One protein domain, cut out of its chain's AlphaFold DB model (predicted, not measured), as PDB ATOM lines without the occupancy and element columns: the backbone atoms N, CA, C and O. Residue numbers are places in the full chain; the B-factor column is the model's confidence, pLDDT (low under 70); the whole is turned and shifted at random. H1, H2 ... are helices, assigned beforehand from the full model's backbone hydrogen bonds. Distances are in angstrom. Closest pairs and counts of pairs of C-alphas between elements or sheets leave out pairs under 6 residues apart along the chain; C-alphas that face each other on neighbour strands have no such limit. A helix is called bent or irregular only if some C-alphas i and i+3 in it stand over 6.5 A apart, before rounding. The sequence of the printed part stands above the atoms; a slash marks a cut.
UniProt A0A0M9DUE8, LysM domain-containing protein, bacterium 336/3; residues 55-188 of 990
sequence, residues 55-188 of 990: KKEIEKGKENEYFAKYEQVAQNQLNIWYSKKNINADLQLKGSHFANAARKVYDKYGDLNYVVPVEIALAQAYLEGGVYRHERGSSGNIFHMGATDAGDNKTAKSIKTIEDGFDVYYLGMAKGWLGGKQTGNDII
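Overview. This is residues 55 to 188 of the 990 residues of the protein "LysM domain-containing protein" of bacterium 336/3 (UniProt A0A0M9DUE8). Two long helices, H1 and H2, make a hairpin; H5 crosses H2 at a steep tilt, and the short H3 packs on H1, so that these four helices make an uneven ring. The small helix H4 and much of the long stretch of residues 128 to 153 lie at one end of this body, where H5 begins. The printed part has 134 residues with five named helices, in the order H1, H2, H3, H4, H5, and no named strand; the class is all helix, with 67 residues in the helices. The whole is compact and rounded, with a radius of gyration of the C-alphas of 14.7 A and spans of 40 by 34 by 25 A.

Arrangement. The longest helix, H1, residues 63 to 82, touches H2, residues 95 to 109, closest at the C-alphas of Gln 75 and Gly 95, 4.2 A apart. They form a helical hairpin, running opposite ways at a shallow tilt of 34 degrees, only just short of steep. H1 also touches H3, residues 118 to 127, with residues 70 to 77 alone; the closest C-alphas, of Tyr 70 and Val 118, are 6.3 A apart, and the two run the same way at a shallow tilt of 29 degrees. H2 touches H5, residues 162 to 178, closest at the C-alphas of Ala 101 and Asp 167, 5.7 A apart, the same way at a steep tilt of 44 degrees. With two of these three tilts shallow, the helix packing is only just mostly aligned, that is, more often at shallow than at steep tilts. H2 and H3 are close but not clearly touching, with the C-alphas of Phe 98 and Val 118 closest at 7.3 A. H3 and H5 are near each other, with 6 pairs of C-alphas within 10 A. H4, residues 154 to 158, is close to H5 but not clearly touching, with the C-alphas of Thr 155 and Val 168 closest at 7.8 A. H1 and H5 are apart. Every O i to N i+4 pair is within hydrogen-bond range in H1, H2, H3 and H4; in H5 12 of 13 are.

Along the chain. H1 begins at C-alpha 63, (-12.567, -7.044, 30.805), and is 28.5 A long. H2 is 21.7 A long and H3 14.2 A. H4 is 6.2 A long. H5, 22.4 A long, ends at C-alpha 178, (-20.122, -7.310, 49.328); it is neither bent nor irregular, but only just: C-alphas 175 and 178 are 6.3 A apart.

Size, cuts and confidence. The two C-alphas farthest apart, of Gly 61 and Ala 150, are 46.7 A apart. The printed part has no cut. The links H1 to H2, 12 residues, and H3 to H4, 26 residues, are long; in the latter, residues 147 to 148 pair antiparallel with residues 151 to 152. Mean pLDDT of the printed part is 85.2; residues 136 to 137, 148 to 151, 180 to 181, 184 to 185 and 187 to 188 are under 70.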
ATOM      1  N   LYS A  55      -9.489  -1.064  45.709       80.88
ATOM      2  CA  LYS A  55     -10.229  -1.339  44.480       80.88
ATOM      3  C   LYS A  55      -9.521  -2.432  43.679       80.88
ATOM      4  O   LYS A  55      -8.333  -2.301  43.377       80.88
ATOM      5  N   LYS A  56     -10.239  -3.499  43.326       82.38
ATOM      6  CA  LYS A  56      -9.713  -4.584  42.499       82.38
ATOM      7  C   LYS A  56     -10.218  -4.402  41.072       82.38
ATOM      8  O   LYS A  56     -11.317  -4.823  40.721       82.38
ATOM      9  N   GLU A  57      -9.411  -3.749  40.248       83.12
ATOM     10  CA  GLU A  57      -9.718  -3.557  38.831       83.12
ATOM     11  C   GLU A  57      -9.281  -4.770  38.004       83.12
ATOM     12  O   GLU A  57      -8.316  -5.464  38.336       83.12
ATOM     13  N   ILE A  58      -9.999  -5.024  36.911       83.75
ATOM     14  CA  ILE A  58      -9.496  -5.883  35.839       83.75
ATOM     15  C   ILE A  58      -8.409  -5.095  35.101       83.75
ATOM     16  O   ILE A  58      -8.565  -3.895  34.871       83.75
ATOM     17  N   GLU A  59      -7.318  -5.760  34.712       83.25
ATOM     18  CA  GLU A  59      -6.309  -5.145  33.847       83.25
ATOM     19  C   GLU A  59      -6.975  -4.512  32.618       83.25
ATOM     20  O   GLU A  59      -7.790  -5.139  31.939       83.25
ATOM     21  N   LYS A  60      -6.633  -3.256  32.328       79.62
ATOM     22  CA  LYS A  60      -7.266  -2.487  31.255       79.62
ATOM     23  C   LYS A  60      -7.206  -3.242  29.921       79.62
ATOM     24  O   LYS A  60      -6.124  -3.590  29.450       79.62
ATOM     25  N   GLY A  61      -8.362  -3.452  29.292       80.38
ATOM     26  CA  GLY A  61      -8.492  -4.197  28.033       80.38
ATOM     27  C   GLY A  61      -8.672  -5.712  28.202       80.38
ATOM     28  O   GLY A  61      -8.850  -6.416  27.205       80.38
ATOM     29  N   LYS A  62      -8.650  -6.232  29.437       87.38
ATOM     30  CA  LYS A  62      -8.895  -7.647  29.766       87.38
ATOM     31  C   LYS A  62     -10.313  -7.920  30.264       87.38
ATOM     32  O   LYS A  62     -10.638  -9.067  30.562       87.38
ATOM     33  N   GLU A  63     -11.190  -6.919  30.308       88.56
ATOM     34  CA  GLU A  63     -12.567  -7.044  30.805       88.56
ATOM     35  C   GLU A  63     -13.356  -8.083  30.000       88.56
ATOM     36  O   GLU A  63     -14.028  -8.950  30.560       88.56
ATOM     37  N   ASN A  64     -13.221  -8.055  28.672       88.25
ATOM     38  CA  ASN A  64     -13.872  -9.034  27.803       88.25
ATOM     39  C   ASN A  64     -13.338 -10.453  28.012       88.25
ATOM     40  O   ASN A  64     -14.126 -11.394  28.003       88.25
ATOM     41  N   GLU A  65     -12.032 -10.604  28.240       90.12
ATOM     42  CA  GLU A  65     -11.423 -11.903  28.532       90.12
ATOM     43  C   GLU A  65     -11.928 -12.459  29.869       90.12
ATOM     44  O   GLU A  65     -12.310 -13.628  29.950       90.12
ATOM     45  N   TYR A  66     -11.994 -11.611  30.898       91.81
ATOM     46  CA  TYR A  66     -12.483 -11.981  32.223       91.81
ATOM     47  C   TYR A  66     -13.923 -12.504  32.167       91.81
ATOM     48  O   TYR A  66     -14.205 -13.608  32.635       91.81
ATOM     49  N   PHE A  67     -14.843 -11.752  31.553       94.25
ATOM     50  CA  PHE A  67     -16.248 -12.167  31.493       94.25
ATOM     51  C   PHE A  67     -16.499 -13.323  30.520       94.25
ATOM     52  O   PHE A  67     -17.412 -14.108  30.764       94.25
ATOM     53  N   ALA A  68     -15.673 -13.495  29.482       90.31
ATOM     54  CA  ALA A  68     -15.714 -14.696  28.647       90.31
ATOM     55  C   ALA A  68     -15.318 -15.951  29.445       90.31
ATOM     56  O   ALA A  68     -16.002 -16.971  29.374       90.31
ATOM     57  N   LYS A  69     -14.266 -15.869  30.274       91.06
ATOM     58  CA  LYS A  69     -13.899 -16.951  31.202       91.06
ATOM     59  C   LYS A  69     -15.003 -17.214  32.226       91.06
ATOM     60  O   LYS A  69     -15.314 -18.367  32.508       91.06
ATOM     61  N   TYR A  70     -15.638 -16.161  32.740       94.62
ATOM     62  CA  TYR A  70     -16.744 -16.270  33.694       94.62
ATOM     63  C   TYR A  70     -17.927 -17.035  33.079       94.62
ATOM     64  O   TYR A  70     -18.451 -17.973  33.681       94.62
ATOM     65  N   GLU A  71     -18.310 -16.677  31.850       95.38
ATOM     66  CA  GLU A  71     -19.337 -17.375  31.071       95.38
ATOM     67  C   GLU A  71     -18.974 -18.843  30.845       95.38
ATOM     68  O   GLU A  71     -19.804 -19.725  31.063       95.38
ATOM     69  N   GLN A  72     -17.732 -19.111  30.445       92.94
ATOM     70  CA  GLN A  72     -17.271 -20.458  30.139       92.94
ATOM     71  C   GLN A  72     -17.301 -21.373  31.366       92.94
ATOM     72  O   GLN A  72     -17.778 -22.506  31.273       92.94
ATOM     73  N   VAL A  73     -16.844 -20.890  32.526       91.31
ATOM     74  CA  VAL A  73     -16.911 -21.651  33.785       91.31
ATOM     75  C   VAL A  73     -18.364 -21.976  34.136       91.31
ATOM     76  O   VAL A  73     -18.679 -23.133  34.428       91.31
ATOM     77  N   ALA A  74     -19.266 -20.995  34.025       95.81
ATOM     78  CA  ALA A  74     -20.694 -21.210  34.245       95.81
ATOM     79  C   ALA A  74     -21.291 -22.235  33.274       95.81
ATOM     80  O   ALA A  74     -21.951 -23.182  33.703       95.81
ATOM     81  N   GLN A  75     -21.034 -22.089  31.973       95.94
ATOM     82  CA  GLN A  75     -21.591 -22.976  30.954       95.94
ATOM     83  C   GLN A  75     -21.081 -24.412  31.103       95.94
ATOM     84  O   GLN A  75     -21.870 -25.352  31.020       95.94
ATOM     85  N   ASN A  76     -19.790 -24.598  31.384       92.12
ATOM     86  CA  ASN A  76     -19.211 -25.922  31.604       92.12
ATOM     87  C   ASN A  76     -19.878 -26.632  32.784       92.12
ATOM     88  O   ASN A  76     -20.239 -27.807  32.685       92.12
ATOM     89  N   GLN A  77     -20.101 -25.914  33.885       93.50
ATOM     90  CA  GLN A  77     -20.750 -26.496  35.052       93.50
ATOM     91  C   GLN A  77     -22.230 -26.822  34.798       93.50
ATOM     92  O   GLN A  77     -22.701 -27.895  35.192       93.50
ATOM     93  N   LEU A  78     -22.952 -25.943  34.099       94.31
ATOM     94  CA  LEU A  78     -24.336 -26.182  33.684       94.31
ATOM     95  C   LEU A  78     -24.444 -27.411  32.771       94.31
ATOM     96  O   LEU A  78     -25.292 -28.269  33.006       94.31
ATOM     97  N   ASN A  79     -23.532 -27.569  31.807       93.00
ATOM     98  CA  ASN A  79     -23.475 -28.741  30.929       93.00
ATOM     99  C   ASN A  79     -23.289 -30.040  31.729       93.00
ATOM    100  O   ASN A  79     -23.980 -31.031  31.483       93.00
ATOM    101  N   ILE A  80     -22.409 -30.036  32.740       89.62
ATOM    102  CA  ILE A  80     -22.231 -31.185  33.642       89.62
ATOM    103  C   ILE A  80     -23.543 -31.516  34.365       89.62
ATOM    104  O   ILE A  80     -23.884 -32.692  34.509       89.62
ATOM    105  N   TRP A  81     -24.296 -30.516  34.821       91.44
ATOM    106  CA  TRP A  81     -25.569 -30.744  35.511       91.44
ATOM    107  C   TRP A  81     -26.689 -31.210  34.582       91.44
ATOM    108  O   TRP A  81     -27.416 -32.135  34.955       91.44
ATOM    109  N   TYR A  82     -26.802 -30.642  33.381       90.94
ATOM    110  CA  TYR A  82     -27.815 -31.027  32.395       90.94
ATOM    111  C   TYR A  82     -27.514 -32.369  31.717       90.94
ATOM    112  O   TYR A  82     -28.441 -33.085  31.353       90.94
ATOM    113  N   SER A  83     -26.252 -32.812  31.679       88.00
ATOM    114  CA  SER A  83     -25.917 -34.184  31.254       88.00
ATOM    115  C   SER A  83     -26.497 -35.270  32.175       88.00
ATOM    116  O   SER A  83     -26.664 -36.415  31.760       88.00
ATOM    117  N   LYS A  84     -26.815 -34.925  33.432       84.00
ATOM    118  CA  LYS A  84     -27.325 -35.863  34.448       84.00
ATOM    119  C   LYS A  84     -28.847 -35.856  34.575       84.00
ATOM    120  O   LYS A  84     -29.402 -36.778  35.169       84.00
ATOM    121  N   LYS A  85     -29.520 -34.816  34.080       80.75
ATOM    122  CA  LYS A  85     -30.973 -34.637  34.197       80.75
ATOM    123  C   LYS A  85     -31.479 -33.874  32.979       80.75
ATOM    124  O   LYS A  85     -31.041 -32.754  32.741       80.75
ATOM    125  N   ASN A  86     -32.420 -34.470  32.248       78.06
ATOM    126  CA  ASN A  86     -32.981 -33.859  31.050       78.06
ATOM    127  C   ASN A  86     -33.892 -32.677  31.431       78.06
ATOM    128  O   ASN A  86     -34.885 -32.862  32.135       78.06
ATOM    129  N   ILE A  87     -33.526 -31.473  30.992       79.81
ATOM    130  CA  ILE A  87     -34.300 -30.233  31.127       79.81
ATOM    131  C   ILE A  87     -34.508 -29.698  29.714       79.81
ATOM    132  O   ILE A  87     -33.543 -29.650  28.947       79.81
ATOM    133  N   ASN A  88     -35.735 -29.295  29.371       80.94
ATOM    134  CA  ASN A  88     -36.017 -28.733  28.051       80.94
ATOM    135  C   ASN A  88     -35.086 -27.546  27.760       80.94
ATOM    136  O   ASN A  88     -34.817 -26.728  28.641       80.94
ATOM    137  N   ALA A  89     -34.576 -27.466  26.532       80.38
ATOM    138  CA  ALA A  89     -33.530 -26.512  26.158       80.38
ATOM    139  C   ALA A  89     -33.936 -25.036  26.344       80.38
ATOM    140  O   ALA A  89     -33.081 -24.191  26.592       80.38
ATOM    141  N   ASP A  90     -35.230 -24.727  26.256       80.12
ATOM    142  CA  ASP A  90     -35.808 -23.400  26.504       80.12
ATOM    143  C   ASP A  90     -35.794 -23.001  27.987       80.12
ATOM    144  O   ASP A  90     -35.798 -21.817  28.317       80.12
ATOM    145  N   LEU A  91     -35.736 -23.985  28.885       82.25
ATOM    146  CA  LEU A  91     -35.707 -23.783  30.328       82.25
ATOM    147  C   LEU A  91     -34.290 -23.785  30.912       82.25
ATOM    148  O   LEU A  91     -34.111 -23.367  32.059       82.25
ATOM    149  N   GLN A  92     -33.293 -24.244  30.156       90.19
ATOM    150  CA  GLN A  92     -31.907 -24.311  30.610       90.19
ATOM    151  C   GLN A  92     -31.316 -22.914  30.828       90.19
ATOM    152  O   GLN A  92     -31.433 -22.015  29.992       90.19
ATOM    153  N   LEU A  93     -30.626 -22.741  31.956       93.69
ATOM    154  CA  LEU A  93     -29.795 -21.565  32.179       93.69
ATOM    155  C   LEU A  93     -28.583 -21.610  31.242       93.69
ATOM    156  O   LEU A  93     -28.094 -22.681  30.884       93.69
ATOM    157  N   LYS A  94     -28.077 -20.431  30.880       95.06
ATOM    158  CA  LYS A  94     -26.896 -20.261  30.030       95.06
ATOM    159  C   LYS A  94     -25.800 -19.554  30.812       95.06
ATOM    160  O   LYS A  94     -26.097 -18.699  31.648       95.06
ATOM    161  N   GLY A  95     -24.541 -19.866  30.512       95.06
ATOM    162  CA  GLY A  95     -23.386 -19.188  31.105       95.06
ATOM    163  C   GLY A  95     -23.419 -17.674  30.877       95.06
ATOM    164  O   GLY A  95     -23.064 -16.907  31.772       95.06
ATOM    165  N   SER A  96     -23.957 -17.236  29.735       95.81
ATOM    166  CA  SER A  96     -24.155 -15.820  29.422       95.81
ATOM    167  C   SER A  96     -25.067 -15.097  30.418       95.81
ATOM    168  O   SER A  96     -24.826 -13.927  30.702       95.81
ATOM    169  N   HIS A  97     -26.061 -15.761  31.025       95.81
ATOM    170  CA  HIS A  97     -26.890 -15.138  32.070       95.81
ATOM    171  C   HIS A  97     -26.036 -14.728  33.282       95.81
ATOM    172  O   HIS A  97     -26.165 -13.618  33.796       95.81
ATOM    173  N   PHE A  98     -25.114 -15.605  33.695       97.38
ATOM    174  CA  PHE A  98     -24.193 -15.368  34.807       97.38
ATOM    175  C   PHE A  98     -23.191 -14.253  34.476       97.38
ATOM    176  O   PHE A  98     -23.038 -13.312  35.256       97.38
ATOM    177  N   ALA A  99     -22.541 -14.328  33.312       96.31
ATOM    178  CA  ALA A  99     -21.522 -13.359  32.914       96.31
ATOM    179  C   ALA A  99     -22.092 -11.962  32.642       96.31
ATOM    180  O   ALA A  99     -21.489 -10.972  33.053       96.31
ATOM    181  N   ASN A 100     -23.266 -11.863  32.010       95.56
ATOM    182  CA  ASN A 100     -23.904 -10.575  31.741       95.56
ATOM    183  C   ASN A 100     -24.288  -9.857  33.040       95.56
ATOM    184  O   ASN A 100     -24.052  -8.657  33.166       95.56
ATOM    185  N   ALA A 101     -24.831 -10.576  34.026       96.12
ATOM    186  CA  ALA A 101     -25.176  -9.994  35.321       96.12
ATOM    187  C   ALA A 101     -23.931  -9.576  36.124       96.12
ATOM    188  O   ALA A 101     -23.895  -8.479  36.685       96.12
ATOM    189  N   ALA A 102     -22.877 -10.400  36.113       95.12
ATOM    190  CA  ALA A 102     -21.589 -10.061  36.718       95.12
ATOM    191  C   ALA A 102     -20.962  -8.811  36.075       95.12
ATOM    192  O   ALA A 102     -20.516  -7.905  36.784       95.12
ATOM    193  N   ARG A 103     -20.997  -8.721  34.739       95.31
ATOM    194  CA  ARG A 103     -20.517  -7.561  33.980       95.31
ATOM    195  C   ARG A 103     -21.298  -6.300  34.324       95.31
ATOM    196  O   ARG A 103     -20.678  -5.297  34.640       95.31
ATOM    197  N   LYS A 104     -22.634  -6.357  34.378       94.88
ATOM    198  CA  LYS A 104     -23.467  -5.209  34.794       94.88
ATOM    199  C   LYS A 104     -23.073  -4.662  36.170       94.88
ATOM    200  O   LYS A 104     -23.103  -3.452  36.382       94.88
ATOM    201  N   VAL A 105     -22.725  -5.537  37.117       93.75
ATOM    202  CA  VAL A 105     -22.233  -5.115  38.437       93.75
ATOM    203  C   VAL A 105     -20.868  -4.442  38.320       93.75
ATOM    204  O   VAL A 105     -20.684  -3.360  38.876       93.75
ATOM    205  N   TYR A 106     -19.933  -5.038  37.581       92.69
ATOM    206  CA  TYR A 106     -18.615  -4.441  37.378       92.69
ATOM    207  C   TYR A 106     -18.693  -3.097  36.652       92.69
ATOM    208  O   TYR A 106     -18.128  -2.133  37.139       92.69
ATOM    209  N   ASP A 107     -19.453  -2.981  35.567       92.00
ATOM    210  CA  ASP A 107     -19.622  -1.726  34.825       92.00
ATOM    211  C   ASP A 107     -20.209  -0.616  35.715       92.00
ATOM    212  O   ASP A 107     -19.903   0.564  35.548       92.00
ATOM    213  N   LYS A 108     -21.034  -0.993  36.700       92.38
ATOM    214  CA  LYS A 108     -21.647  -0.062  37.650       92.38
ATOM    215  C   LYS A 108     -20.690   0.436  38.736       92.38
ATOM    216  O   LYS A 108     -20.790   1.599  39.118       92.38
ATOM    217  N   TYR A 109     -19.837  -0.431  39.283       88.62
ATOM    218  CA  TYR A 109     -18.977  -0.096  40.434       88.62
ATOM    219  C   TYR A 109     -17.491   0.063  40.071       88.62
ATOM    220  O   TYR A 109     -16.719   0.625  40.841       88.62
ATOM    221  N   GLY A 110     -17.082  -0.425  38.903       88.44
ATOM    222  CA  GLY A 110     -15.706  -0.473  38.420       88.44
ATOM    223  C   GLY A 110     -14.773  -1.370  39.237       88.44
ATOM    224  O   GLY A 110     -13.566  -1.220  39.110       88.44
ATOM    225  N   ASP A 111     -15.293  -2.235  40.110       87.88
ATOM    226  CA  ASP A 111     -14.507  -2.976  41.101       87.88
ATOM    227  C   ASP A 111     -15.000  -4.426  41.235       87.88
ATOM    228  O   ASP A 111     -16.175  -4.685  41.522       87.88
ATOM    229  N   LEU A 112     -14.085  -5.383  41.052       87.19
ATOM    230  CA  LEU A 112     -14.339  -6.817  41.197       87.19
ATOM    231  C   LEU A 112     -14.742  -7.211  42.618       87.19
ATOM    232  O   LEU A 112     -15.382  -8.246  42.786       87.19
ATOM    233  N   ASN A 113     -14.441  -6.401  43.636       85.44
ATOM    234  CA  ASN A 113     -14.903  -6.664  45.000       85.44
ATOM    235  C   ASN A 113     -16.438  -6.640  45.116       85.44
ATOM    236  O   ASN A 113     -16.985  -7.228  46.041       85.44
ATOM    237  N   TYR A 114     -17.151  -6.010  44.175       87.44
ATOM    238  CA  TYR A 114     -18.619  -6.033  44.122       87.44
ATOM    239  C   TYR A 114     -19.176  -7.213  43.324       87.44
ATOM    240  O   TYR A 114     -20.373  -7.490  43.406       87.44
ATOM    241  N   VAL A 115     -18.339  -7.895  42.544       89.25
ATOM    242  CA  VAL A 115     -18.758  -8.980  41.658       89.25
ATOM    243  C   VAL A 115     -18.761 -10.291  42.437       89.25
ATOM    244  O   VAL A 115     -17.766 -10.691  43.040       89.25
ATOM    245  N   VAL A 116     -19.899 -10.986  42.421       90.00
ATOM    246  CA  VAL A 116     -20.008 -12.326  43.008       90.00
ATOM    247  C   VAL A 116     -19.141 -13.297  42.195       90.00
ATOM    248  O   VAL A 116     -19.200 -13.241  40.970       90.00
ATOM    249  N   PRO A 117     -18.348 -14.188  42.814       90.50
ATOM    250  CA  PRO A 117     -17.632 -15.230  42.082       90.50
ATOM    251  C   PRO A 117     -18.588 -16.215  41.405       90.50
ATOM    252  O   PRO A 117     -19.630 -16.568  41.970       90.50
ATOM    253  N   VAL A 118     -18.205 -16.720  40.230       93.00
ATOM    254  CA  VAL A 118     -19.058 -17.611  39.429       93.00
ATOM    255  C   VAL A 118     -19.419 -18.892  40.177       93.00
ATOM    256  O   VAL A 118     -20.571 -19.317  40.136       93.00
ATOM    257  N   GLU A 119     -18.487 -19.465  40.938       91.44
ATOM    258  CA  GLU A 119     -18.702 -20.678  41.725       91.44
ATOM    259  C   GLU A 119     -19.734 -20.467  42.841       91.44
ATOM    260  O   GLU A 119     -20.528 -21.365  43.117       91.44
ATOM    261  N   ILE A 120     -19.776 -19.277  43.454       90.19
ATOM    262  CA  ILE A 120     -20.786 -18.942  44.471       90.19
ATOM    263  C   ILE A 120     -22.155 -18.796  43.828       90.19
ATOM    264  O   ILE A 120     -23.119 -19.392  44.306       90.19
ATOM    265  N   ALA A 121     -22.240 -18.053  42.724       93.12
ATOM    266  CA  ALA A 121     -23.498 -17.879  42.013       93.12
ATOM    267  C   ALA A 121     -24.052 -19.227  41.524       93.12
ATOM    268  O   ALA A 121     -25.232 -19.517  41.709       93.12
ATOM    269  N   LEU A 122     -23.206 -20.091  40.957       94.81
ATOM    270  CA  LEU A 122     -23.586 -21.446  40.552       94.81
ATOM    271  C   LEU A 122     -24.065 -22.286  41.742       94.81
ATOM    272  O   LEU A 122     -25.111 -22.929  41.649       94.81
ATOM    273  N   ALA A 123     -23.334 -22.264  42.863       92.25
ATOM    274  CA  ALA A 123     -23.709 -23.002  44.066       92.25
ATOM    275  C   ALA A 123     -25.074 -22.551  44.606       92.25
ATOM    276  O   ALA A 123     -25.919 -23.392  44.911       92.25
ATOM    277  N   GLN A 124     -25.324 -21.240  44.668       91.44
ATOM    278  CA  GLN A 124     -26.606 -20.700  45.123       91.44
ATOM    279  C   GLN A 124     -27.740 -21.045  44.152       91.44
ATOM    280  O   GLN A 124     -28.757 -21.571  44.590       91.44
ATOM    281  N   ALA A 125     -27.557 -20.874  42.838       92.50
ATOM    282  CA  ALA A 125     -28.567 -21.273  41.850       92.50
ATOM    283  C   ALA A 125     -28.913 -22.774  41.933       92.50
ATOM    284  O   ALA A 125     -30.060 -23.169  41.709       92.50
ATOM    285  N   TYR A 126     -27.927 -23.623  42.242       92.75
ATOM    286  CA  TYR A 126     -28.131 -25.061  42.408       92.75
ATOM    287  C   TYR A 126     -28.893 -25.389  43.699       92.75
ATOM    288  O   TYR A 126     -29.873 -26.132  43.651       92.75
ATOM    289  N   LEU A 127     -28.475 -24.829  44.840       89.12
ATOM    290  CA  LEU A 127     -29.098 -25.092  46.144       89.12
ATOM    291  C   LEU A 127     -30.508 -24.508  46.261       89.12
ATOM    292  O   LEU A 127     -31.371 -25.128  46.879       89.12
ATOM    293  N   GLU A 128     -30.752 -23.358  45.634       85.44
ATOM    294  CA  GLU A 128     -32.087 -22.762  45.535       85.44
ATOM    295  C   GLU A 128     -32.956 -23.460  44.475       85.44
ATOM    296  O   GLU A 128     -34.143 -23.190  44.365       85.44
ATOM    297  N   GLY A 129     -32.411 -24.405  43.702       85.12
ATOM    298  CA  GLY A 129     -33.179 -25.203  42.744       85.12
ATOM    299  C   GLY A 129     -33.471 -24.516  41.406       85.12
ATOM    300  O   GLY A 129     -34.073 -25.146  40.530       85.12
ATOM    301  N   GLY A 130     -32.998 -23.285  41.195       86.94
ATOM    302  CA  GLY A 130     -33.161 -22.544  39.942       86.94
ATOM    303  C   GLY A 130     -32.478 -23.197  38.737       86.94
ATOM    304  O   GLY A 130     -32.984 -23.130  37.622       86.94
ATOM    305  N   VAL A 131     -31.389 -23.949  38.940       89.62
ATOM    306  CA  VAL A 131     -30.762 -24.743  37.856       89.62
ATOM    307  C   VAL A 131     -31.755 -25.721  37.216       89.62
ATOM    308  O   VAL A 131     -31.702 -25.949  36.006       89.62
ATOM    309  N   TYR A 132     -32.664 -26.288  38.016       87.12
ATOM    310  CA  TYR A 132     -33.638 -27.297  37.593       87.12
ATOM    311  C   TYR A 132     -35.082 -26.787  37.561       87.12
ATOM    312  O   TYR A 132     -36.000 -27.603  37.478       87.12
ATOM    313  N   ARG A 133     -35.282 -25.464  37.602       82.62
ATOM    314  CA  ARG A 133     -36.604 -24.825  37.524       82.62
ATOM    315  C   ARG A 133     -37.557 -25.204  38.651       82.62
ATOM    316  O   ARG A 133     -38.761 -25.342  38.457       82.62
ATOM    317  N   HIS A 134     -37.007 -25.388  39.846       81.38
ATOM    318  CA  HIS A 134     -37.782 -25.574  41.071       81.38
ATOM    319  C   HIS A 134     -37.961 -24.244  41.825       81.38
ATOM    320  O   HIS A 134     -38.025 -24.241  43.054       81.38
ATOM    321  N   GLU A 135     -38.020 -23.130  41.081       74.62
ATOM    322  CA  GLU A 135     -38.160 -21.786  41.641       74.62
ATOM    323  C   GLU A 135     -39.480 -21.622  42.409       74.62
ATOM    324  O   GLU A 135     -40.541 -22.096  41.997       74.62
ATOM    325  N   ARG A 136     -39.419 -20.882  43.514       65.88
ATOM    326  CA  ARG A 136     -40.570 -20.359  44.252       65.88
ATOM    327  C   ARG A 136     -40.912 -18.952  43.766       65.88
ATOM    328  O   ARG A 136     -40.024 -18.116  43.585       65.88
ATOM    329  N   GLY A 137     -42.207 -18.681  43.638       68.38
ATOM    330  CA  GLY A 137     -42.715 -17.410  43.127       68.38
ATOM    331  C   GLY A 137     -42.759 -17.406  41.600       68.38
ATOM    332  O   GLY A 137     -43.270 -18.343  40.988       68.38
ATOM    333  N   SER A 138     -42.255 -16.344  40.973       72.19
ATOM    334  CA  SER A 138     -42.211 -16.236  39.514       72.19
ATOM    335  C   SER A 138     -41.135 -17.134  38.896       72.19
ATOM    336  O   SER A 138     -40.085 -17.381  39.489       72.19
ATOM    337  N   SER A 139     -41.355 -17.559  37.647       77.69
ATOM    338  CA  SER A 139     -40.402 -18.374  36.876       77.69
ATOM    339  C   SER A 139     -39.048 -17.688  36.644       77.69
ATOM    340  O   SER A 139     -38.102 -18.323  36.199       77.69
ATOM    341  N   GLY A 140     -38.917 -16.395  36.936       83.31
ATOM    342  CA  GLY A 140     -37.642 -15.689  36.879       83.31
ATOM    343  C   GLY A 140     -36.786 -15.818  38.141       83.31
ATOM    344  O   GLY A 140     -35.609 -15.476  38.102       83.31
ATOM    345  N   ASN A 141     -37.330 -16.277  39.275       86.94
ATOM    346  CA  ASN A 141     -36.668 -16.164  40.579       86.94
ATOM    347  C   ASN A 141     -35.683 -17.309  40.884       86.94
ATOM    348  O   ASN A 141     -35.834 -18.045  41.860       86.94
ATOM    349  N   ILE A 142     -34.642 -17.421  40.053       90.94
ATOM    350  CA  ILE A 142     -33.636 -18.505  40.056       90.94
ATOM    351  C   ILE A 142     -32.932 -18.683  41.417       90.94
ATOM    352  O   ILE A 142     -32.468 -19.772  41.747       90.94
ATOM    353  N   PHE A 143     -32.858 -17.616  42.216       89.50
ATOM    354  CA  PHE A 143     -32.122 -17.559  43.484       89.50
ATOM    355  C   PHE A 143     -33.034 -17.360  44.709       89.50
ATOM    356  O   PHE A 143     -32.539 -17.033  45.784       89.50
ATOM    357  N   HIS A 144     -34.359 -17.481  44.548       86.38
ATOM    358  CA  HIS A 144     -35.351 -17.236  45.609       86.38
ATOM    359  C   HIS A 144     -35.231 -15.876  46.319       86.38
ATOM    360  O   HIS A 144     -35.591 -15.723  47.489       86.38
ATOM    361  N   MET A 145     -34.775 -14.847  45.609       82.81
ATOM    362  CA  MET A 145     -34.599 -13.512  46.170       82.81
ATOM    363  C   MET A 145     -35.948 -12.950  46.625       82.81
ATOM    364  O   MET A 145     -36.830 -12.670  45.814       82.81
ATOM    365  N   GLY A 146     -36.112 -12.793  47.941       73.81
ATOM    366  CA  GLY A 146     -37.320 -12.235  48.554       73.81
ATOM    367  C   GLY A 146     -38.558 -13.142  48.554       73.81
ATOM    368  O   GLY A 146     -39.631 -12.691  48.966       73.81
ATOM    369  N   ALA A 147     -38.434 -14.394  48.105       72.31
ATOM    370  CA  ALA A 147     -39.501 -15.387  48.210       72.31
ATOM    371  C   ALA A 147     -39.443 -16.035  49.600       72.31
ATOM    372  O   ALA A 147     -38.382 -16.466  50.051       72.31
ATOM    373  N   THR A 148     -40.576 -16.099  50.300       66.12
ATOM    374  CA  THR A 148     -40.650 -16.706  51.639       66.12
ATOM    375  C   THR A 148     -41.798 -17.700  51.726       66.12
ATOM    376  O   THR A 148     -42.741 -17.645  50.941       66.12
ATOM    377  N   ASP A 149     -41.754 -18.595  52.715       55.31
ATOM    378  CA  ASP A 149     -42.860 -19.524  52.987       55.31
ATOM    379  C   ASP A 149     -44.148 -18.794  53.452       55.31
ATOM    380  O   ASP A 149     -45.224 -19.379  53.421       55.31
ATOM    381  N   ALA A 150     -44.056 -17.505  53.824       54.31
ATOM    382  CA  ALA A 150     -45.186 -16.621  54.144       54.31
ATOM    383  C   ALA A 150     -45.675 -15.785  52.934       54.31
ATOM    384  O   ALA A 150     -46.547 -14.926  53.084       54.31
ATOM    385  N   GLY A 151     -45.111 -16.018  51.743       60.75
ATOM    386  CA  GLY A 151     -45.442 -15.332  50.494       60.75
ATOM    387  C   GLY A 151     -44.315 -14.455  49.934       60.75
ATOM    388  O   GLY A 151     -43.300 -14.190  50.586       60.75
ATOM    389  N   ASP A 152     -44.508 -14.001  48.695       76.62
ATOM    390  CA  ASP A 152     -43.533 -13.196  47.952       76.62
ATOM    391  C   ASP A 152     -43.536 -11.727  48.398       76.62
ATOM    392  O   ASP A 152     -44.575 -11.042  48.387       76.62
ATOM    393  N   ASN A 153     -42.353 -11.210  48.742       76.06
ATOM    394  CA  ASN A 153     -42.172  -9.792  49.034       76.06
ATOM    395  C   ASN A 153     -42.129  -8.944  47.740       76.06
ATOM    396  O   ASN A 153     -42.248  -9.452  46.623       76.06
ATOM    397  N   LYS A 154     -41.974  -7.618  47.873       79.31
ATOM    398  CA  LYS A 154     -41.940  -6.699  46.719       79.31
ATOM    399  C   LYS A 154     -40.821  -7.039  45.722       79.31
ATOM    400  O   LYS A 154     -41.025  -6.882  44.523       79.31
ATOM    401  N   THR A 155     -39.677  -7.511  46.212       80.31
ATOM    402  CA  THR A 155     -38.534  -7.918  45.388       80.31
ATOM    403  C   THR A 155     -38.871  -9.168  44.580       80.31
ATOM    404  O   THR A 155     -38.762  -9.126  43.358       80.31
ATOM    405  N   ALA A 156     -39.385 -10.225  45.215       79.50
ATOM    406  CA  ALA A 156     -39.802 -11.444  44.514       79.50
ATOM    407  C   ALA A 156     -40.878 -11.164  43.451       79.50
ATOM    408  O   ALA A 156     -40.762 -11.610  42.314       79.50
ATOM    409  N   LYS A 157     -41.873 -10.328  43.777       81.31
ATOM    410  CA  LYS A 157     -42.940  -9.923  42.841       81.31
ATOM    411  C   LYS A 157     -42.451  -9.097  41.648       81.31
ATOM    412  O   LYS A 157     -43.161  -8.998  40.650       81.31
ATOM    413  N   SER A 158     -41.286  -8.458  41.762       81.62
ATOM    414  CA  SER A 158     -40.710  -7.654  40.678       81.62
ATOM    415  C   SER A 158     -39.965  -8.486  39.635       81.62
ATOM    416  O   SER A 158     -39.777  -8.006  38.522       81.62
ATOM    417  N   ILE A 159     -39.592  -9.723  39.970       86.19
ATOM    418  CA  ILE A 159     -38.872 -10.629  39.079       86.19
ATOM    419  C   ILE A 159     -39.881 -11.258  38.116       86.19
ATOM    420  O   ILE A 159     -40.798 -11.947  38.564       86.19
ATOM    421  N   LYS A 160     -39.743 -11.038  36.806       84.38
ATOM    422  CA  LYS A 160     -40.649 -11.612  35.794       84.38
ATOM    423  C   LYS A 160     -39.924 -12.518  34.811       84.38
ATOM    424  O   LYS A 160     -40.514 -13.488  34.342       84.38
ATOM    425  N   THR A 161     -38.667 -12.215  34.521       88.38
ATOM    426  CA  THR A 161     -37.819 -12.984  33.607       88.38
ATOM    427  C   THR A 161     -36.619 -13.586  34.330       88.38
ATOM    428  O   THR A 161     -36.323 -13.248  35.478       88.38
ATOM    429  N   ILE A 162     -35.917 -14.497  33.653       89.38
ATOM    430  CA  ILE A 162     -34.659 -15.062  34.154       89.38
ATOM    431  C   ILE A 162     -33.657 -13.924  34.375       89.38
ATOM    432  O   ILE A 162     -33.033 -13.843  35.429       89.38
ATOM    433  N   GLU A 163     -33.557 -13.005  33.418       89.88
ATOM    434  CA  GLU A 163     -32.676 -11.841  33.467       89.88
ATOM    435  C   GLU A 163     -32.978 -10.946  34.673       89.88
ATOM    436  O   GLU A 163     -32.041 -10.535  35.356       89.88
ATOM    437  N   ASP A 164     -34.258 -10.716  34.993       88.25
ATOM    438  CA  ASP A 164     -34.647  -9.968  36.195       88.25
ATOM    439  C   ASP A 164     -34.138 -10.661  37.465       88.25
ATOM    440  O   ASP A 164     -33.634 -10.007  38.378       88.25
ATOM    441  N   GLY A 165     -34.245 -11.992  37.530       90.88
ATOM    442  CA  GLY A 165     -33.779 -12.775  38.674       90.88
ATOM    443  C   GLY A 165     -32.270 -12.690  38.866       90.88
ATOM    444  O   GLY A 165     -31.801 -12.497  39.990       90.88
ATOM    445  N   PHE A 166     -31.512 -12.778  37.772       94.69
ATOM    446  CA  PHE A 166     -30.063 -12.586  37.783       94.69
ATOM    447  C   PHE A 166     -29.683 -11.161  38.197       94.69
ATOM    448  O   PHE A 166     -28.839 -10.992  39.077       94.69
ATOM    449  N   ASP A 167     -30.327 -10.140  37.632       90.50
ATOM    450  CA  ASP A 167     -30.040  -8.740  37.952       90.50
ATOM    451  C   ASP A 167     -30.339  -8.429  39.427       90.50
ATOM    452  O   ASP A 167     -29.503  -7.840  40.120       90.50
ATOM    453  N   VAL A 168     -31.495  -8.871  39.938       90.25
ATOM    454  CA  VAL A 168     -31.881  -8.701  41.348       90.25
ATOM    455  C   VAL A 168     -30.899  -9.407  42.279       90.25
ATOM    456  O   VAL A 168     -30.487  -8.821  43.284       90.25
ATOM    457  N   TYR A 169     -30.499 -10.636  41.953       92.94
ATOM    458  CA  TYR A 169     -29.537 -11.389  42.752       92.94
ATOM    459  C   TYR A 169     -28.158 -10.714  42.766       92.94
ATOM    460  O   TYR A 169     -27.663 -10.374  43.840       92.94
ATOM    461  N   TYR A 170     -27.556 -10.439  41.604       93.06
ATOM    462  CA  TYR A 170     -26.199  -9.885  41.524       93.06
ATOM    463  C   TYR A 170     -26.109  -8.472  42.114       93.06
ATOM    464  O   TYR A 170     -25.207  -8.192  42.906       93.06
ATOM    465  N   LEU A 171     -27.063  -7.582  41.810       90.06
ATOM    466  CA  LEU A 171     -27.093  -6.240  42.406       90.06
ATOM    467  C   LEU A 171     -27.406  -6.287  43.907       90.06
ATOM    468  O   LEU A 171     -26.862  -5.488  44.677       90.06
ATOM    469  N   GLY A 172     -28.264  -7.222  44.325       86.50
ATOM    470  CA  GLY A 172     -28.584  -7.480  45.726       86.50
ATOM    471  C   GLY A 172     -27.365  -7.951  46.517       86.50
ATOM    472  O   GLY A 172     -27.099  -7.418  47.591       86.50
ATOM    473  N   MET A 173     -26.577  -8.874  45.965       85.81
ATOM    474  CA  MET A 173     -25.316  -9.338  46.551       85.81
ATOM    475  C   MET A 173     -24.269  -8.226  46.600       85.81
ATOM    476  O   MET A 173     -23.707  -7.959  47.665       85.81
ATOM    477  N   ALA A 174     -24.082  -7.504  45.494       86.81
ATOM    478  CA  ALA A 174     -23.138  -6.394  45.406       86.81
ATOM    479  C   ALA A 174     -23.412  -5.305  46.458       86.81
ATOM    480  O   ALA A 174     -22.495  -4.842  47.128       86.81
ATOM    481  N   LYS A 175     -24.678  -4.902  46.646       83.62
ATOM    482  CA  LYS A 175     -25.057  -3.825  47.583       83.62
ATOM    483  C   LYS A 175     -25.293  -4.315  49.016       83.62
ATOM    484  O   LYS A 175     -25.026  -3.609  49.992       83.62
ATOM    485  N   GLY A 176     -25.900  -5.487  49.148       76.12
ATOM    486  CA  GLY A 176     -26.341  -6.055  50.416       76.12
ATOM    487  C   GLY A 176     -25.195  -6.664  51.208       76.12
ATOM    488  O   GLY A 176     -25.109  -6.412  52.411       76.12
ATOM    489  N   TRP A 177     -24.311  -7.383  50.517       76.00
ATOM    490  CA  TRP A 177     -23.362  -8.312  51.124       76.00
ATOM    491  C   TRP A 177     -21.910  -7.899  50.904       76.00
ATOM    492  O   TRP A 177     -21.189  -7.740  51.878       76.00
ATOM    493  N   LEU A 178     -21.512  -7.640  49.658       80.19
ATOM    494  CA  LEU A 178     -20.122  -7.310  49.328       80.19
ATOM    495  C   LEU A 178     -19.768  -5.856  49.676       80.19
ATOM    496  O   LEU A 178     -18.856  -5.581  50.457       80.19
ATOM    497  N   GLY A 179     -20.514  -4.906  49.107       72.62
ATOM    498  CA  GLY A 179     -20.438  -3.478  49.412       72.62
ATOM    499  C   GLY A 179     -19.065  -2.824  49.221       72.62
ATOM    500  O   GLY A 179     -18.862  -1.764  49.806       72.62
ATOM    501  N   GLY A 180     -18.131  -3.447  48.485       67.19
ATOM    502  CA  GLY A 180     -16.741  -2.983  48.328       67.19
ATOM    503  C   GLY A 180     -15.876  -3.139  49.583       67.19
ATOM    504  O   GLY A 180     -14.749  -2.657  49.643       67.19
ATOM    505  N   LYS A 181     -16.406  -3.798  50.616       66.94
ATOM    506  CA  LYS A 181     -15.742  -4.004  51.914       66.94
ATOM    507  C   LYS A 181     -15.383  -5.464  52.159       66.94
ATOM    508  O   LYS A 181     -14.634  -5.768  53.080       66.94
ATOM    509  N   GLN A 182     -15.953  -6.352  51.355       71.00
ATOM    510  CA  GLN A 182     -15.735  -7.786  51.377       71.00
ATOM    511  C   GLN A 182     -15.488  -8.244  49.944       71.00
ATOM    512  O   GLN A 182     -16.158  -7.793  49.018       71.00
ATOM    513  N   THR A 183     -14.528  -9.138  49.769       70.38
ATOM    514  CA  THR A 183     -14.318  -9.861  48.520       70.38
ATOM    515  C   THR A 183     -15.327 -11.003  48.401       70.38
ATOM    516  O   THR A 183     -15.875 -11.491  49.390       70.38
ATOM    517  N   GLY A 184     -15.507 -11.527  47.189       66.62
ATOM    518  CA  GLY A 184     -16.266 -12.759  46.973       66.62
ATOM    519  C   GLY A 184     -15.755 -13.974  47.763       66.62
ATOM    520  O   GLY A 184     -16.516 -14.896  48.032       66.62
ATOM    521  N   ASN A 185     -14.490 -13.962  48.190       69.50
ATOM    522  CA  ASN A 185     -13.928 -14.977  49.079       69.50
ATOM    523  C   ASN A 185     -14.336 -14.776  50.544       69.50
ATOM    524  O   ASN A 185     -14.440 -15.743  51.297       69.50
ATOM    525  N   ASP A 186     -14.614 -13.544  50.960       70.50
ATOM    526  CA  ASP A 186     -15.023 -13.249  52.335       70.50
ATOM    527  C   ASP A 186     -16.456 -13.722  52.618       70.50
ATOM    528  O   ASP A 186     -16.773 -14.048  53.761       70.50
ATOM    529  N   ILE A 187     -17.269 -13.902  51.565       66.88
ATOM    530  CA  ILE A 187     -18.569 -14.593  51.621       66.88
ATOM    531  C   ILE A 187     -18.442 -16.005  52.232       66.88
ATOM    532  O   ILE A 187     -19.354 -16.456  52.923       66.88
ATOM    533  N   ILE A 188     -17.323 -16.707  52.006       67.81
ATOM    534  CA  ILE A 188     -17.142 -18.116  52.411       67.81
ATOM    535  C   ILE A 188     -16.092 -18.348  53.508       67.81
ATOM    536  O   ILE A 188     -16.094 -19.424  54.114       67.81
TER     537      ILE A 188